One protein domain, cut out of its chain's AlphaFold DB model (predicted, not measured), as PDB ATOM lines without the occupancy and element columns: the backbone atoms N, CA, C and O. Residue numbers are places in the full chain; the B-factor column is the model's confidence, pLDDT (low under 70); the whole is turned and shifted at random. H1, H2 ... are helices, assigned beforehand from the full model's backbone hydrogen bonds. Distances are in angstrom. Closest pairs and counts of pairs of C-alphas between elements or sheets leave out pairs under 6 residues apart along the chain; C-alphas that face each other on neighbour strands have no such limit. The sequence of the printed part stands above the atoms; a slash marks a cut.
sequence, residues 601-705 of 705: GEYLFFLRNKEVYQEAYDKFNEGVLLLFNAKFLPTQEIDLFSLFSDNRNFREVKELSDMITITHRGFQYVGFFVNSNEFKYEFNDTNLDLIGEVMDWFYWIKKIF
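This is residues 601 to 705 of the 705 residues of an uncharacterized protein of Runella sp. SP2 (UniProt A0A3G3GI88). The longest helix, H7, forms an open loop with H6 and the long link between them, and this loop is one lobe of a rod. At the other end H2, H3, H4 and H5 pack into a second lobe in which each touches two of the others, while H1 bridges from H6 toward H2. Residues 675 to 682 and 684 to 690 stick out from the first lobe. The printed part has 105 residues with seven named helices, H1 to H7 in order, and no named strand; the class is all helix. The whole is loose, with a radius of gyration of the C-alphas of 17.7 A and spans of 56 by 24 by 21 A.

Find C-alpha 688 at (74.351, 69.346, -17.829); from there H7, residues 688 to 704, runs 25.2 A to C-alpha 704 at (53.810, 82.510, -24.083). Before it comes H6, residues 666 to 676, 15.4 A long. Go back to C-alpha 601 at (60.482, 93.051, -16.763), where H1, residues 601 to 608, begins. H2 follows in residues 610 to 620, 15.1 A long, then H3 in residues 623 to 631, 13.4 A long. H4 has five residues, 640 to 644, and H5, residues 648 to 658, is 15.6 A long.

Look first at H7, which touches H6 with residues 700 to 704 alone; the closest C-alphas, of Gly 671 and Ile 701, are 5.9 A apart, and the lines are about perpendicular at 82 degrees. H6 touches H1 at a steep tilt of 52 degrees, opposite ways, with the C-alphas of Gly 601 and Gly 666 closest at 3.8 A. H1 and H2 are close but not clearly touching, the C-alphas of Phe 606 and Tyr 613 being closest at 7.8 A. H2 touches H5 at a shallow tilt of 5 degrees, opposite ways, closest at the C-alphas of Val 612 and Leu 656, 6.5 A. H2 touches H3 at a steep tilt of 48 degrees, opposite ways, closest at the C-alphas of Ala 616 and Val 624, 6.6 A. H4 touches H3, closest at the C-alphas of Leu 627 and Leu 640, 6.4 A. It also touches H5, closest at the C-alphas of Phe 641 and Lys 654, 6.2 A. The helix packing is mostly crossed, with 1 of 4 tilted pairs at a shallow tilt. H7 is apart from H1 to H5. Every O i to N i+4 pair is within hydrogen-bond range in H1, H2, H5 and H6, against 4 of 5 in H3, 12 of 13 in H7 and 0 of 1 in H4, where 2 of 2 O i to N i+3 pairs are within range.

The two C-alphas farthest apart, of Arg 648 and Asn 684, are 56.3 A apart. The printed part has no cut and ends at Phe 705, the chain's last residue. The link from H6 to H7, 11 residues, is long. The model's mean pLDDT over the printed part is 81.1; look for values under 70 at residues 634 to 637, 642 to 646, 684 to 687 and 704 to 705.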
ATOM      1  N   GLY A 601      61.880  92.990 -16.337       91.81
ATOM      2  CA  GLY A 601      60.482  93.051 -16.763       91.81
ATOM      3  C   GLY A 601      59.490  92.905 -15.608       91.81
ATOM      4  O   GLY A 601      58.498  93.631 -15.549       91.81
ATOM      5  N   GLU A 602      59.773  92.014 -14.655       89.62
ATOM      6  CA  GLU A 602      58.960  91.863 -13.443       89.62
ATOM      7  C   GLU A 602      59.000  93.121 -12.565       89.62
ATOM      8  O   GLU A 602      57.962  93.572 -12.073       89.62
ATOM      9  N   TYR A 603      60.181  93.720 -12.408       89.00
ATOM     10  CA  TYR A 603      60.366  94.935 -11.623       89.00
ATOM     11  C   TYR A 603      59.675  96.151 -12.251       89.00
ATOM     12  O   TYR A 603      58.981  96.888 -11.552       89.00
ATOM     13  N   LEU A 604      59.788  96.338 -13.569       90.19
ATOM     14  CA  LEU A 604      59.109  97.422 -14.289       90.19
ATOM     15  C   LEU A 604      57.584  97.310 -14.172       90.19
ATOM     16  O   LEU A 604      56.908  98.315 -13.932       90.19
ATOM     17  N   PHE A 605      57.043  96.091 -14.272       90.00
ATOM     18  CA  PHE A 605      55.621  95.836 -14.048       90.00
ATOM     19  C   PHE A 605      55.194  96.200 -12.620       90.00
ATOM     20  O   PHE A 605      54.166  96.856 -12.431       90.00
ATOM     21  N   PHE A 606      55.987  95.820 -11.612       88.75
ATOM     22  CA  PHE A 606      55.725  96.197 -10.224       88.75
ATOM     23  C   PHE A 606      55.774  97.715 -10.029       88.75
ATOM     24  O   PHE A 606      54.836  98.280  -9.474       88.75
ATOM     25  N   LEU A 607      56.816  98.397 -10.519       88.19
ATOM     26  CA  LEU A 607      56.967  99.848 -10.378       88.19
ATOM     27  C   LEU A 607      55.787 100.613 -10.971       88.19
ATOM     28  O   LEU A 607      55.292 101.551 -10.346       88.19
ATOM     29  N   ARG A 608      55.307 100.192 -12.146       90.25
ATOM     30  CA  ARG A 608      54.141 100.799 -12.797       90.25
ATOM     31  C   ARG A 608      52.878 100.711 -11.939       90.25
ATOM     32  O   ARG A 608      52.026 101.588 -12.027       90.25
ATOM     33  N   ASN A 609      52.781  99.668 -11.122       91.31
ATOM     34  CA  ASN A 609      51.603  99.315 -10.341       91.31
ATOM     35  C   ASN A 609      51.815  99.462  -8.825       91.31
ATOM     36  O   ASN A 609      50.981  99.015  -8.036       91.31
ATOM     37  N   LYS A 610      52.924 100.082  -8.401       90.31
ATOM     38  CA  LYS A 610      53.392 100.081  -7.009       90.31
ATOM     39  C   LYS A 610      52.347 100.607  -6.029       90.31
ATOM     40  O   LYS A 610      52.196 100.042  -4.954       90.31
ATOM     41  N   GLU A 611      51.636 101.671  -6.392       91.38
ATOM     42  CA  GLU A 611      50.608 102.279  -5.539       91.38
ATOM     43  C   GLU A 611      49.450 101.312  -5.273       91.38
ATOM     44  O   GLU A 611      49.035 101.154  -4.128       91.38
ATOM     45  N   VAL A 612      49.006 100.585  -6.302       90.50
ATOM     46  CA  VAL A 612      47.934  99.585  -6.194       90.50
ATOM     47  C   VAL A 612      48.385  98.398  -5.340       90.50
ATOM     48  O   VAL A 612      47.646  97.932  -4.474       90.50
ATOM     49  N   TYR A 613      49.622  97.928  -5.539       88.56
ATOM     50  CA  TYR A 613      50.220  96.882  -4.706       88.56
ATOM     51  C   TYR A 613      50.343  97.312  -3.238       88.56
ATOM     52  O   TYR A 613      50.046  96.517  -2.346       88.56
ATOM     53  N   GLN A 614      50.754  98.558  -2.982       87.00
ATOM     54  CA  GLN A 614      50.887  99.093  -1.628       87.00
ATOM     55  C   GLN A 614      49.522  99.215  -0.945       87.00
ATOM     56  O   GLN A 614      49.364  98.748   0.177       87.00
ATOM     57  N   GLU A 615      48.520  99.766  -1.633       88.81
ATOM     58  CA  GLU A 615      47.163  99.881  -1.095       88.81
ATOM     59  C   GLU A 615      46.555  98.506  -0.780       88.81
ATOM     60  O   GLU A 615      45.927  98.324   0.267       88.81
ATOM     61  N   ALA A 616      46.765  97.524  -1.660       86.19
ATOM     62  CA  ALA A 616      46.317  96.159  -1.432       86.19
ATOM     63  C   ALA A 616      46.997  95.549  -0.198       86.19
ATOM     64  O   ALA A 616      46.312  94.984   0.659       86.19
ATOM     65  N   TYR A 617      48.320  95.688  -0.082       84.06
ATOM     66  CA  TYR A 617      49.083  95.178   1.056       84.06
ATOM     67  C   TYR A 617      48.651  95.827   2.375       84.06
ATOM     68  O   TYR A 617      48.403  95.119   3.346       84.06
ATOM     69  N   ASP A 618      48.480  97.147   2.404       84.25
ATOM     70  CA  ASP A 618      48.092  97.874   3.617       84.25
ATOM     71  C   ASP A 618      46.693  97.470   4.117       84.25
ATOM     72  O   ASP A 618      46.428  97.482   5.321       84.25
ATOM     73  N   LYS A 619      45.790  97.091   3.203       83.50
ATOM     74  CA  LYS A 619      44.422  96.657   3.530       83.50
ATOM     75  C   LYS A 619      44.311  95.169   3.869       83.50
ATOM     76  O   LYS A 619      43.500  94.802   4.719       83.50
ATOM     77  N   PHE A 620      45.073  94.310   3.191       82.00
ATOM     78  CA  PHE A 620      44.845  92.857   3.180       82.00
ATOM     79  C   PHE A 620      46.086  92.010   3.519       82.00
ATOM     80  O   PHE A 620      45.992  90.781   3.528       82.00
ATOM     81  N   ASN A 621      47.217  92.641   3.850       80.25
ATOM     82  CA  ASN A 621      48.517  92.018   4.133       80.25
ATOM     83  C   ASN A 621      49.055  91.164   2.965       80.25
ATOM     84  O   ASN A 621      48.602  91.260   1.827       80.25
ATOM     85  N   GLU A 622      50.056  90.318   3.225       78.62
ATOM     86  CA  GLU A 622      50.777  89.544   2.201       78.62
ATOM     87  C   GLU A 622      49.918  88.582   1.364       78.62
ATOM     88  O   GLU A 622      50.242  88.332   0.202       78.62
ATOM     89  N   GLY A 623      48.805  88.070   1.902       77.75
ATOM     90  CA  GLY A 623      47.957  87.093   1.207       77.75
ATOM     91  C   GLY A 623      47.362  87.621  -0.104       77.75
ATOM     92  O   GLY A 623      47.130  86.853  -1.038       77.75
ATOM     93  N   VAL A 624      47.176  88.939  -0.212       81.12
ATOM     94  CA  VAL A 624      46.649  89.590  -1.419       81.12
ATOM     95  C   VAL A 624      47.641  89.574  -2.582       81.12
ATOM     96  O   VAL A 624      47.239  89.500  -3.743       81.12
ATOM     97  N   LEU A 625      48.943  89.583  -2.276       81.50
ATOM     98  CA  LEU A 625      50.010  89.620  -3.274       81.50
ATOM     99  C   LEU A 625      50.037  88.326  -4.089       81.50
ATOM    100  O   LEU A 625      50.269  88.359  -5.296       81.50
ATOM    101  N   LEU A 626      49.733  87.194  -3.444       80.19
ATOM    102  CA  LEU A 626      49.582  85.906  -4.117       80.19
ATOM    103  C   LEU A 626      48.455  85.950  -5.155       80.19
ATOM    104  O   LEU A 626      48.636  85.474  -6.273       80.19
ATOM    105  N   LEU A 627      47.311  86.544  -4.802       79.94
ATOM    106  CA  LEU A 627      46.154  86.632  -5.694       79.94
ATOM    107  C   LEU A 627      46.432  87.542  -6.896       79.94
ATOM    108  O   LEU A 627      46.073  87.200  -8.022       79.94
ATOM    109  N   PHE A 628      47.108  88.671  -6.671       81.50
ATOM    110  CA  PHE A 628      47.533  89.570  -7.746       81.50
ATOM    111  C   PHE A 628      48.483  88.843  -8.694       81.50
ATOM    112  O   PHE A 628      48.236  88.779  -9.898       81.50
ATOM    113  N   ASN A 629      49.530  88.221  -8.152       76.50
ATOM    114  CA  ASN A 629      50.512  87.519  -8.967       76.50
ATOM    115  C   ASN A 629      49.885  86.364  -9.755       76.50
ATOM    116  O   ASN A 629      50.250  86.186 -10.911       76.50
ATOM    117  N   ALA A 630      48.917  85.636  -9.183       78.19
ATOM    118  CA  ALA A 630      48.213  84.549  -9.863       78.19
ATOM    119  C   ALA A 630      47.343  85.020 -11.044       78.19
ATOM    120  O   ALA A 630      47.331  84.367 -12.089       78.19
ATOM    121  N   LYS A 631      46.649  86.160 -10.913       78.00
ATOM    122  CA  LYS A 631      45.848  86.732 -12.012       78.00
ATOM    123  C   LYS A 631      46.726  87.218 -13.159       78.00
ATOM    124  O   LYS A 631      46.377  87.004 -14.311       78.00
ATOM    125  N   PHE A 632      47.871  87.825 -12.851       78.81
ATOM    126  CA  PHE A 632      48.781  88.394 -13.854       78.81
ATOM    127  C   PHE A 632      49.946  87.465 -14.216       78.81
ATOM    128  O   PHE A 632      50.973  87.932 -14.720       78.81
ATOM    129  N   LEU A 633      49.822  86.162 -13.938       72.81
ATOM    130  CA  LEU A 633      50.816  85.161 -14.317       72.81
ATOM    131  C   LEU A 633      51.006  85.194 -15.844       72.81
ATOM    132  O   LEU A 633      50.060  84.923 -16.580       72.81
ATOM    133  N   PRO A 634      52.225  85.455 -16.343       65.50
ATOM    134  CA  PRO A 634      52.479  85.583 -17.779       65.50
ATOM    135  C   PRO A 634      52.257  84.282 -18.569       65.50
ATOM    136  O   PRO A 634      52.166  84.324 -19.789       65.50
ATOM    137  N   THR A 635      52.190  83.130 -17.896       67.19
ATOM    138  CA  THR A 635      52.104  81.799 -18.521       67.19
ATOM    139  C   THR A 635      50.692  81.225 -18.558       67.19
ATOM    140  O   THR A 635      50.397  80.400 -19.424       67.19
ATOM    141  N   GLN A 636      49.845  81.591 -17.596       69.50
ATOM    142  CA  GLN A 636      48.446  81.189 -17.513       69.50
ATOM    143  C   GLN A 636      47.746  82.080 -16.488       69.50
ATOM    144  O   GLN A 636      48.067  82.019 -15.302       69.50
ATOM    145  N   GLU A 637      46.775  82.870 -16.936       65.88
ATOM    146  CA  GLU A 637      45.941  83.656 -16.033       65.88
ATOM    147  C   GLU A 637      45.058  82.717 -15.207       65.88
ATOM    148  O   GLU A 637      44.307  81.899 -15.750       65.88
ATOM    149  N   ILE A 638      45.150  82.821 -13.882       73.06
ATOM    150  CA  ILE A 638      44.258  82.113 -12.967       73.06
ATOM    151  C   ILE A 638      43.462  83.168 -12.207       73.06
ATOM    152  O   ILE A 638      43.974  83.801 -11.281       73.06
ATOM    153  N   ASP A 639      42.193  83.351 -12.578       71.56
ATOM    154  CA  ASP A 639      41.292  84.238 -11.841       71.56
ATOM    155  C   ASP A 639      40.841  83.584 -10.525       71.56
ATOM    156  O   ASP A 639      39.733  83.054 -10.397       71.56
ATOM    157  N   LEU A 640      41.719  83.636  -9.521       73.25
ATOM    158  CA  LEU A 640      41.420  83.179  -8.165       73.25
ATOM    159  C   LEU A 640      40.371  84.058  -7.467       73.25
ATOM    160  O   LEU A 640      39.771  83.613  -6.489       73.25
ATOM    161  N   PHE A 641      40.104  85.275  -7.957       71.69
ATOM    162  CA  PHE A 641      39.085  86.150  -7.367       71.69
ATOM    163  C   PHE A 641      37.676  85.620  -7.618       71.69
ATOM    164  O   PHE A 641      36.801  85.756  -6.761       71.69
ATOM    165  N   SER A 642      37.462  84.974  -8.768       67.50
ATOM    166  CA  SER A 642      36.183  84.348  -9.117       67.50
ATOM    167  C   SER A 642      35.758  83.228  -8.152       67.50
ATOM    168  O   SER A 642      34.564  83.013  -7.965       67.50
ATOM    169  N   LEU A 643      36.711  82.568  -7.482       66.88
ATOM    170  CA  LEU A 643      36.454  81.445  -6.568       66.88
ATOM    171  C   LEU A 643      35.895  81.874  -5.199       66.88
ATOM    172  O   LEU A 643      35.401  81.031  -4.455       66.88
ATOM    173  N   PHE A 644      35.951  83.168  -4.864       66.94
ATOM    174  CA  PHE A 644      35.577  83.697  -3.543       66.94
ATOM    175  C   PHE A 644      34.667  84.940  -3.624       66.94
ATOM    176  O   PHE A 644      34.655  85.774  -2.715       66.94
ATOM    177  N   SER A 645      33.879  85.067  -4.701       61.66
ATOM    178  CA  SER A 645      33.075  86.256  -5.060       61.66
ATOM    179  C   SER A 645      32.046  86.728  -4.018       61.66
ATOM    180  O   SER A 645      31.565  87.867  -4.081       61.66
ATOM    181  N   ASP A 646      31.696  85.874  -3.057       67.75
ATOM    182  CA  ASP A 646      30.702  86.165  -2.017       67.75
ATOM    183  C   ASP A 646      31.280  86.917  -0.813       67.75
ATOM    184  O   ASP A 646      30.535  87.476  -0.007       67.75
ATOM    185  N   ASN A 647      32.607  86.994  -0.696       78.19
ATOM    186  CA  ASN A 647      33.269  87.685   0.398       78.19
ATOM    187  C   ASN A 647      33.603  89.136   0.009       78.19
ATOM    188  O   ASN A 647      34.248  89.400  -1.006       78.19
ATOM    189  N   ARG A 648      33.181  90.089   0.851       77.00
ATOM    190  CA  ARG A 648      33.402  91.530   0.658       77.00
ATOM    191  C   ARG A 648      34.876  91.876   0.423       77.00
ATOM    192  O   ARG A 648      35.161  92.636  -0.495       77.00
ATOM    193  N   ASN A 649      35.791  91.276   1.184       77.12
ATOM    194  CA  ASN A 649      37.224  91.529   1.033       77.12
ATOM    195  C   ASN A 649      37.708  91.121  -0.364       77.12
ATOM    196  O   ASN A 649      38.469  91.846  -0.984       77.12
ATOM    197  N   PHE A 650      37.214  90.009  -0.916       78.31
ATOM    198  CA  PHE A 650      37.602  89.557  -2.255       78.31
ATOM    199  C   PHE A 650      37.028  90.430  -3.375       78.31
ATOM    200  O   PHE A 650      37.653  90.541  -4.429       78.31
ATOM    201  N   ARG A 651      35.884  91.092  -3.159       79.38
ATOM    202  CA  ARG A 651      35.366  92.100  -4.101       79.38
ATOM    203  C   ARG A 651      36.245  93.342  -4.124       79.38
ATOM    204  O   ARG A 651      36.641  93.765  -5.200       79.38
ATOM    205  N   GLU A 652      36.605  93.859  -2.953       82.38
ATOM    206  CA  GLU A 652      37.497  95.019  -2.835       82.38
ATOM    207  C   GLU A 652      38.893  94.710  -3.412       82.38
ATOM    208  O   GLU A 652      39.475  95.523  -4.126       82.38
ATOM    209  N   VAL A 653      39.413  93.497  -3.194       82.06
ATOM    210  CA  VAL A 653      40.666  93.050  -3.817       82.06
ATOM    211  C   VAL A 653      40.531  92.936  -5.341       82.06
ATOM    212  O   VAL A 653      41.452  93.315  -6.064       82.06
ATOM    213  N   LYS A 654      39.399  92.436  -5.850       83.50
ATOM    214  CA  LYS A 654      39.141  92.380  -7.294       83.50
ATOM    215  C   LYS A 654      39.122  93.782  -7.906       83.50
ATOM    216  O   LYS A 654      39.786  93.987  -8.917       83.50
ATOM    217  N   GLU A 655      38.447  94.735  -7.269       86.62
ATOM    218  CA  GLU A 655      38.421  96.140  -7.697       86.62
ATOM    219  C   GLU A 655      39.831  96.738  -7.767       86.62
ATOM    220  O   GLU A 655      40.183  97.342  -8.778       86.62
ATOM    221  N   LEU A 656      40.671  96.505  -6.751       87.00
ATOM    222  CA  LEU A 656      42.079  96.921  -6.784       87.00
ATOM    223  C   LEU A 656      42.849  96.231  -7.917       87.00
ATOM    224  O   LEU A 656      43.629  96.875  -8.611       87.00
ATOM    225  N   SER A 657      42.616  94.936  -8.151       85.12
ATOM    226  CA  SER A 657      43.274  94.215  -9.245       85.12
ATOM    227  C   SER A 657      42.908  94.779 -10.622       85.12
ATOM    228  O   SER A 657      43.731  94.751 -11.527       85.12
ATOM    229  N   ASP A 658      41.704  95.326 -10.791       86.69
ATOM    230  CA  ASP A 658      41.270  95.930 -12.053       86.69
ATOM    231  C   ASP A 658      41.901  97.322 -12.285       86.69
ATOM    232  O   ASP A 658      41.880  97.827 -13.407       86.69
ATOM    233  N   MET A 659      42.526  97.923 -11.260       89.31
ATOM    234  CA  MET A 659      43.334  99.149 -11.385       89.31
ATOM    235  C   MET A 659      44.767  98.882 -11.872       89.31
ATOM    236  O   MET A 659      45.502  99.825 -12.172       89.31
ATOM    237  N   ILE A 660      45.184  97.613 -11.955       88.94
ATOM    238  CA  ILE A 660      46.510  97.236 -12.450       88.94
ATOM    239  C   ILE A 660      46.624  97.582 -13.937       88.94
ATOM    240  O   ILE A 660      45.863  97.117 -14.784       88.94
ATOM    241  N   THR A 661      47.635  98.378 -14.272       88.75
ATOM    242  CA  THR A 661      48.029  98.653 -15.652       88.75
ATOM    243  C   THR A 661      48.839  97.479 -16.192       88.75
ATOM    244  O   THR A 661      49.955  97.218 -15.733       88.75
ATOM    245  N   ILE A 662      48.297  96.793 -17.199       84.06
ATOM    246  CA  ILE A 662      48.980  95.693 -17.885       84.06
ATOM    247  C   ILE A 662      50.083  96.266 -18.783       84.06
ATOM    248  O   ILE A 662      49.818  97.040 -19.703       84.06
ATOM    249  N   THR A 663      51.327  95.875 -18.517       86.62
ATOM    250  CA  THR A 663      52.513  96.202 -19.322       86.62
ATOM    251  C   THR A 663      53.301  94.937 -19.629       86.62
ATOM    252  O   THR A 663      53.031  93.884 -19.047       86.62
ATOM    253  N   HIS A 664      54.307  95.037 -20.503       86.56
ATOM    254  CA  HIS A 664      55.226  93.927 -20.727       86.56
ATOM    255  C   HIS A 664      55.892  93.479 -19.417       86.56
ATOM    256  O   HIS A 664      56.351  94.310 -18.630       86.56
ATOM    257  N   ARG A 665      55.909  92.162 -19.191       87.25
ATOM    258  CA  ARG A 665      56.511  91.483 -18.032       87.25
ATOM    259  C   ARG A 665      57.777  90.719 -18.423       87.25
ATOM    260  O   ARG A 665      58.163  90.709 -19.594       87.25
ATOM    261  N   GLY A 666      58.410  90.050 -17.457       89.00
ATOM    262  CA  GLY A 666      59.707  89.392 -17.621       89.00
ATOM    263  C   GLY A 666      59.788  88.486 -18.847       89.00
ATOM    264  O   GLY A 666      60.619  88.703 -19.724       89.00
ATOM    265  N   PHE A 667      58.882  87.514 -18.969       88.69
ATOM    266  CA  PHE A 667      58.912  86.584 -20.102       88.69
ATOM    267  C   PHE A 667      58.639  87.232 -21.464       88.69
ATOM    268  O   PHE A 667      59.137  86.737 -22.471       88.69
ATOM    269  N   GLN A 668      57.878  88.329 -21.522       89.12
ATOM    270  CA  GLN A 668      57.627  89.023 -22.787       89.12
ATOM    271  C   GLN A 668      58.900  89.718 -23.279       89.12
ATOM    272  O   GLN A 668      59.270  89.544 -24.436       89.12
ATOM    273  N   TYR A 669      59.625  90.406 -22.390       92.12
ATOM    274  CA  TYR A 669      60.935  90.974 -22.727       92.12
ATOM    275  C   TYR A 669      61.964  89.898 -23.081       92.12
ATOM    276  O   TYR A 669      62.730  90.075 -24.024       92.12
ATOM    277  N   VAL A 670      61.963  88.762 -22.376       92.50
ATOM    278  CA  VAL A 670      62.823  87.622 -22.729       92.50
ATOM    279  C   VAL A 670      62.477  87.081 -24.118       92.50
ATOM    280  O   VAL A 670      63.379  86.823 -24.911       92.50
ATOM    281  N   GLY A 671      61.194  86.956 -24.460       90.31
ATOM    282  CA  GLY A 671      60.788  86.550 -25.804       90.31
ATOM    283  C   GLY A 671      61.219  87.548 -26.877       90.31
ATOM    284  O   GLY A 671      61.743  87.136 -27.908       90.31
ATOM    285  N   PHE A 672      61.100  88.857 -26.624       91.25
ATOM    286  CA  PHE A 672      61.646  89.882 -27.521       91.25
ATOM    287  C   PHE A 672      63.162  89.757 -27.680       91.25
ATOM    288  O   PHE A 672      63.667  89.870 -28.797       91.25
ATOM    289  N   PHE A 673      63.878  89.470 -26.593       93.19
ATOM    290  CA  PHE A 673      65.317  89.257 -26.616       93.19
ATOM    291  C   PHE A 673      65.718  88.063 -27.479       93.19
ATOM    292  O   PHE A 673      66.539  88.237 -28.377       93.19
ATOM    293  N   VAL A 674      65.107  86.896 -27.258       90.81
ATOM    294  CA  VAL A 674      65.403  85.666 -28.013       90.81
ATOM    295  C   VAL A 674      64.990  85.790 -29.482       90.81
ATOM    296  O   VAL A 674      65.716  85.339 -30.362       90.81
ATOM    297  N   ASN A 675      63.864  86.445 -29.774       87.69
ATOM    298  CA  ASN A 675      63.422  86.659 -31.155       87.69
ATOM    299  C   ASN A 675      64.320  87.650 -31.914       87.69
ATOM    300  O   ASN A 675      64.506  87.507 -33.121       87.69
ATOM    301  N   SER A 676      64.870  88.654 -31.224       86.50
ATOM    302  CA  SER A 676      65.737  89.676 -31.833       86.50
ATOM    303  C   SER A 676      67.201  89.241 -31.927       86.50
ATOM    304  O   SER A 676      67.945  89.757 -32.759       86.50
ATOM    305  N   ASN A 677      67.623  88.306 -31.073       83.19
ATOM    306  CA  ASN A 677      68.995  87.832 -30.959       83.19
ATOM    307  C   ASN A 677      68.990  86.298 -31.011       83.19
ATOM    308  O   ASN A 677      68.790  85.631 -30.001       83.19
ATOM    309  N   GLU A 678      69.178  85.751 -32.214       77.25
ATOM    310  CA  GLU A 678      69.160  84.310 -32.486       77.25
ATOM    311  C   GLU A 678      70.069  83.520 -31.521       77.25
ATOM    312  O   GLU A 678      71.225  83.886 -31.295       77.25
ATOM    313  N   PHE A 679      69.555  82.410 -30.983       83.38
ATOM    314  CA  PHE A 679      70.324  81.486 -30.149       83.38
ATOM    315  C   PHE A 679      71.245  80.626 -31.019       83.38
ATOM    316  O   PHE A 679      70.770  79.834 -31.832       83.38
ATOM    317  N   LYS A 680      72.563  80.772 -30.841       82.38
ATOM    318  CA  LYS A 680      73.592  80.173 -31.717       82.38
ATOM    319  C   LYS A 680      74.533  79.192 -31.006       82.38
ATOM    320  O   LYS A 680      75.603  78.890 -31.526       82.38
ATOM    321  N   TYR A 681      74.179  78.726 -29.809       82.81
ATOM    322  CA  TYR A 681      75.054  77.870 -29.006       82.81
ATOM    323  C   TYR A 681      74.834  76.387 -29.308       82.81
ATOM    324  O   TYR A 681      73.698  75.916 -29.342       82.81
ATOM    325  N   GLU A 682      75.930  75.651 -29.489       74.75
ATOM    326  CA  GLU A 682      75.912  74.196 -29.638       74.75
ATOM    327  C   GLU A 682      75.873  73.509 -28.265       74.75
ATOM    328  O   GLU A 682      76.548  73.923 -27.318       74.75
ATOM    329  N   PHE A 683      75.079  72.444 -28.157       70.94
ATOM    330  CA  PHE A 683      74.989  71.634 -26.947       70.94
ATOM    331  C   PHE A 683      76.133  70.615 -26.925       70.94
ATOM    332  O   PHE A 683      76.138  69.680 -27.722       70.94
ATOM    333  N   ASN A 684      77.076  70.783 -25.998       64.19
ATOM    334  CA  ASN A 684      78.141  69.815 -25.734       64.19
ATOM    335  C   ASN A 684      77.933  69.171 -24.353       64.19
ATOM    336  O   ASN A 684      77.567  69.861 -23.401       64.19
ATOM    337  N   ASP A 685      78.220  67.871 -24.226       56.16
ATOM    338  CA  ASP A 685      77.925  67.016 -23.053       56.16
ATOM    339  C   ASP A 685      78.635  67.406 -21.731       56.16
ATOM    340  O   ASP A 685      78.546  66.695 -20.730       56.16
ATOM    341  N   THR A 686      79.372  68.518 -21.688       58.00
ATOM    342  CA  THR A 686      80.258  68.881 -20.572       58.00
ATOM    343  C   THR A 686      79.633  69.795 -19.514       58.00
ATOM    344  O   THR A 686      80.301  70.083 -18.521       58.00
ATOM    345  N   ASN A 687      78.375  70.241 -19.661       67.88
ATOM    346  CA  ASN A 687      77.711  71.071 -18.642       67.88
ATOM    347  C   ASN A 687      76.182  70.863 -18.575       67.88
ATOM    348  O   ASN A 687      75.405  71.668 -19.089       67.88
ATOM    349  N   LEU A 688      75.759  69.763 -17.941       74.31
ATOM    350  CA  LEU A 688      74.351  69.346 -17.829       74.31
ATOM    351  C   LEU A 688      73.435  70.409 -17.194       74.31
ATOM    352  O   LEU A 688      72.296  70.554 -17.637       74.31
ATOM    353  N   ASP A 689      73.926  71.176 -16.216       76.06
ATOM    354  CA  ASP A 689      73.128  72.196 -15.517       76.06
ATOM    355  C   ASP A 689      72.724  73.343 -16.455       76.06
ATOM    356  O   ASP A 689      71.563  73.754 -16.477       76.06
ATOM    357  N   LEU A 690      73.652  73.811 -17.302       81.69
ATOM    358  CA  LEU A 690      73.353  74.860 -18.284       81.69
ATOM    359  C   LEU A 690      72.377  74.371 -19.357       81.69
ATOM    360  O   LEU A 690      71.542  75.143 -19.822       81.69
ATOM    361  N   ILE A 691      72.457  73.096 -19.752       82.19
ATOM    362  CA  ILE A 691      71.525  72.510 -20.725       82.19
ATOM    363  C   ILE A 691      70.108  72.472 -20.142       82.19
ATOM    364  O   ILE A 691      69.167  72.871 -20.826       82.19
ATOM    365  N   GLY A 692      69.960  72.045 -18.883       84.00
ATOM    366  CA  GLY A 692      68.676  72.068 -18.179       84.00
ATOM    367  C   GLY A 692      68.072  73.472 -18.129       84.00
ATOM    368  O   GLY A 692      66.920  73.661 -18.515       84.00
ATOM    369  N   GLU A 693      68.880  74.474 -17.769       87.19
ATOM    370  CA  GLU A 693      68.435  75.870 -17.724       87.19
ATOM    371  C   GLU A 693      67.988  76.390 -19.104       87.19
ATOM    372  O   GLU A 693      66.952  77.049 -19.215       87.19
ATOM    373  N   VAL A 694      68.717  76.060 -20.180       87.06
ATOM    374  CA  VAL A 694      68.295  76.393 -21.552       87.06
ATOM    375  C   VAL A 694      66.934  75.768 -21.864       87.06
ATOM    376  O   VAL A 694      66.042  76.457 -22.358       87.06
ATOM    377  N   MET A 695      66.750  74.475 -21.580       84.88
ATOM    378  CA  MET A 695      65.487  73.787 -21.860       84.88
ATOM    379  C   MET A 695      64.309  74.433 -21.124       84.88
ATOM    380  O   MET A 695      63.259  74.642 -21.738       84.88
ATOM    381  N   ASP A 696      64.496  74.806 -19.858       87.19
ATOM    382  CA  ASP A 696      63.477  75.484 -19.060       87.19
ATOM    383  C   ASP A 696      63.100  76.845 -19.660       87.19
ATOM    384  O   ASP A 696      61.916  77.116 -19.880       87.19
ATOM    385  N   TRP A 697      64.085  77.686 -19.997       89.56
ATOM    386  CA  TRP A 697      63.819  78.988 -20.617       89.56
ATOM    387  C   TRP A 697      63.030  78.852 -21.917       89.56
ATOM    388  O   TRP A 697      61.999  79.507 -22.089       89.56
ATOM    389  N   PHE A 698      63.470  77.981 -22.825       85.69
ATOM    390  CA  PHE A 698      62.805  77.810 -24.115       85.69
ATOM    391  C   PHE A 698      61.420  77.170 -23.990       85.69
ATOM    392  O   PHE A 698      60.534  77.524 -24.770       85.69
ATOM    393  N   TYR A 699      61.193  76.287 -23.010       85.50
ATOM    394  CA  TYR A 699      59.859  75.768 -22.704       85.50
ATOM    395  C   TYR A 699      58.900  76.898 -22.307       85.50
ATOM    396  O   TYR A 699      57.809  77.011 -22.871       85.50
ATOM    397  N   TRP A 700      59.314  77.763 -21.377       81.56
ATOM    398  CA  TRP A 700      58.467  78.855 -20.900       81.56
ATOM    399  C   TRP A 700      58.219  79.927 -21.962       81.56
ATOM    400  O   TRP A 700      57.090  80.403 -22.078       81.56
ATOM    401  N   ILE A 701      59.222  80.264 -22.777       82.38
ATOM    402  CA  ILE A 701      59.073  81.239 -23.867       82.38
ATOM    403  C   ILE A 701      58.055  80.740 -24.905       82.38
ATOM    404  O   ILE A 701      57.137  81.482 -25.245       82.38
ATOM    405  N   LYS A 702      58.147  79.471 -25.339       78.81
ATOM    406  CA  LYS A 702      57.200  78.850 -26.294       78.81
ATOM    407  C   LYS A 702      55.775  78.688 -25.768       78.81
ATOM    408  O   LYS A 702      54.862  78.405 -26.534       78.81
ATOM    409  N   LYS A 703      55.580  78.736 -24.451       73.62
ATOM    410  CA  LYS A 703      54.239  78.686 -23.859       73.62
ATOM    411  C   LYS A 703      53.529  80.041 -23.970       73.62
ATOM    412  O   LYS A 703      52.305  80.085 -23.904       73.62
ATOM    413  N   ILE A 704      54.293  81.123 -24.105       68.81
ATOM    414  CA  ILE A 704      53.810  82.510 -24.083       68.81
ATOM    415  C   ILE A 704      53.702  83.092 -25.499       68.81
ATOM    416  O   ILE A 704      52.779  83.864 -25.761       68.81
ATOM    417  N   PHE A 705      54.626  82.719 -26.388       60.28
ATOM    418  CA  PHE A 705      54.662  83.070 -27.812       60.28
ATOM    419  C   PHE A 705      54.407  81.833 -28.664       60.28
ATOM    420  O   PHE A 705      53.674  81.961 -29.672       60.28
TER     421      PHE A 705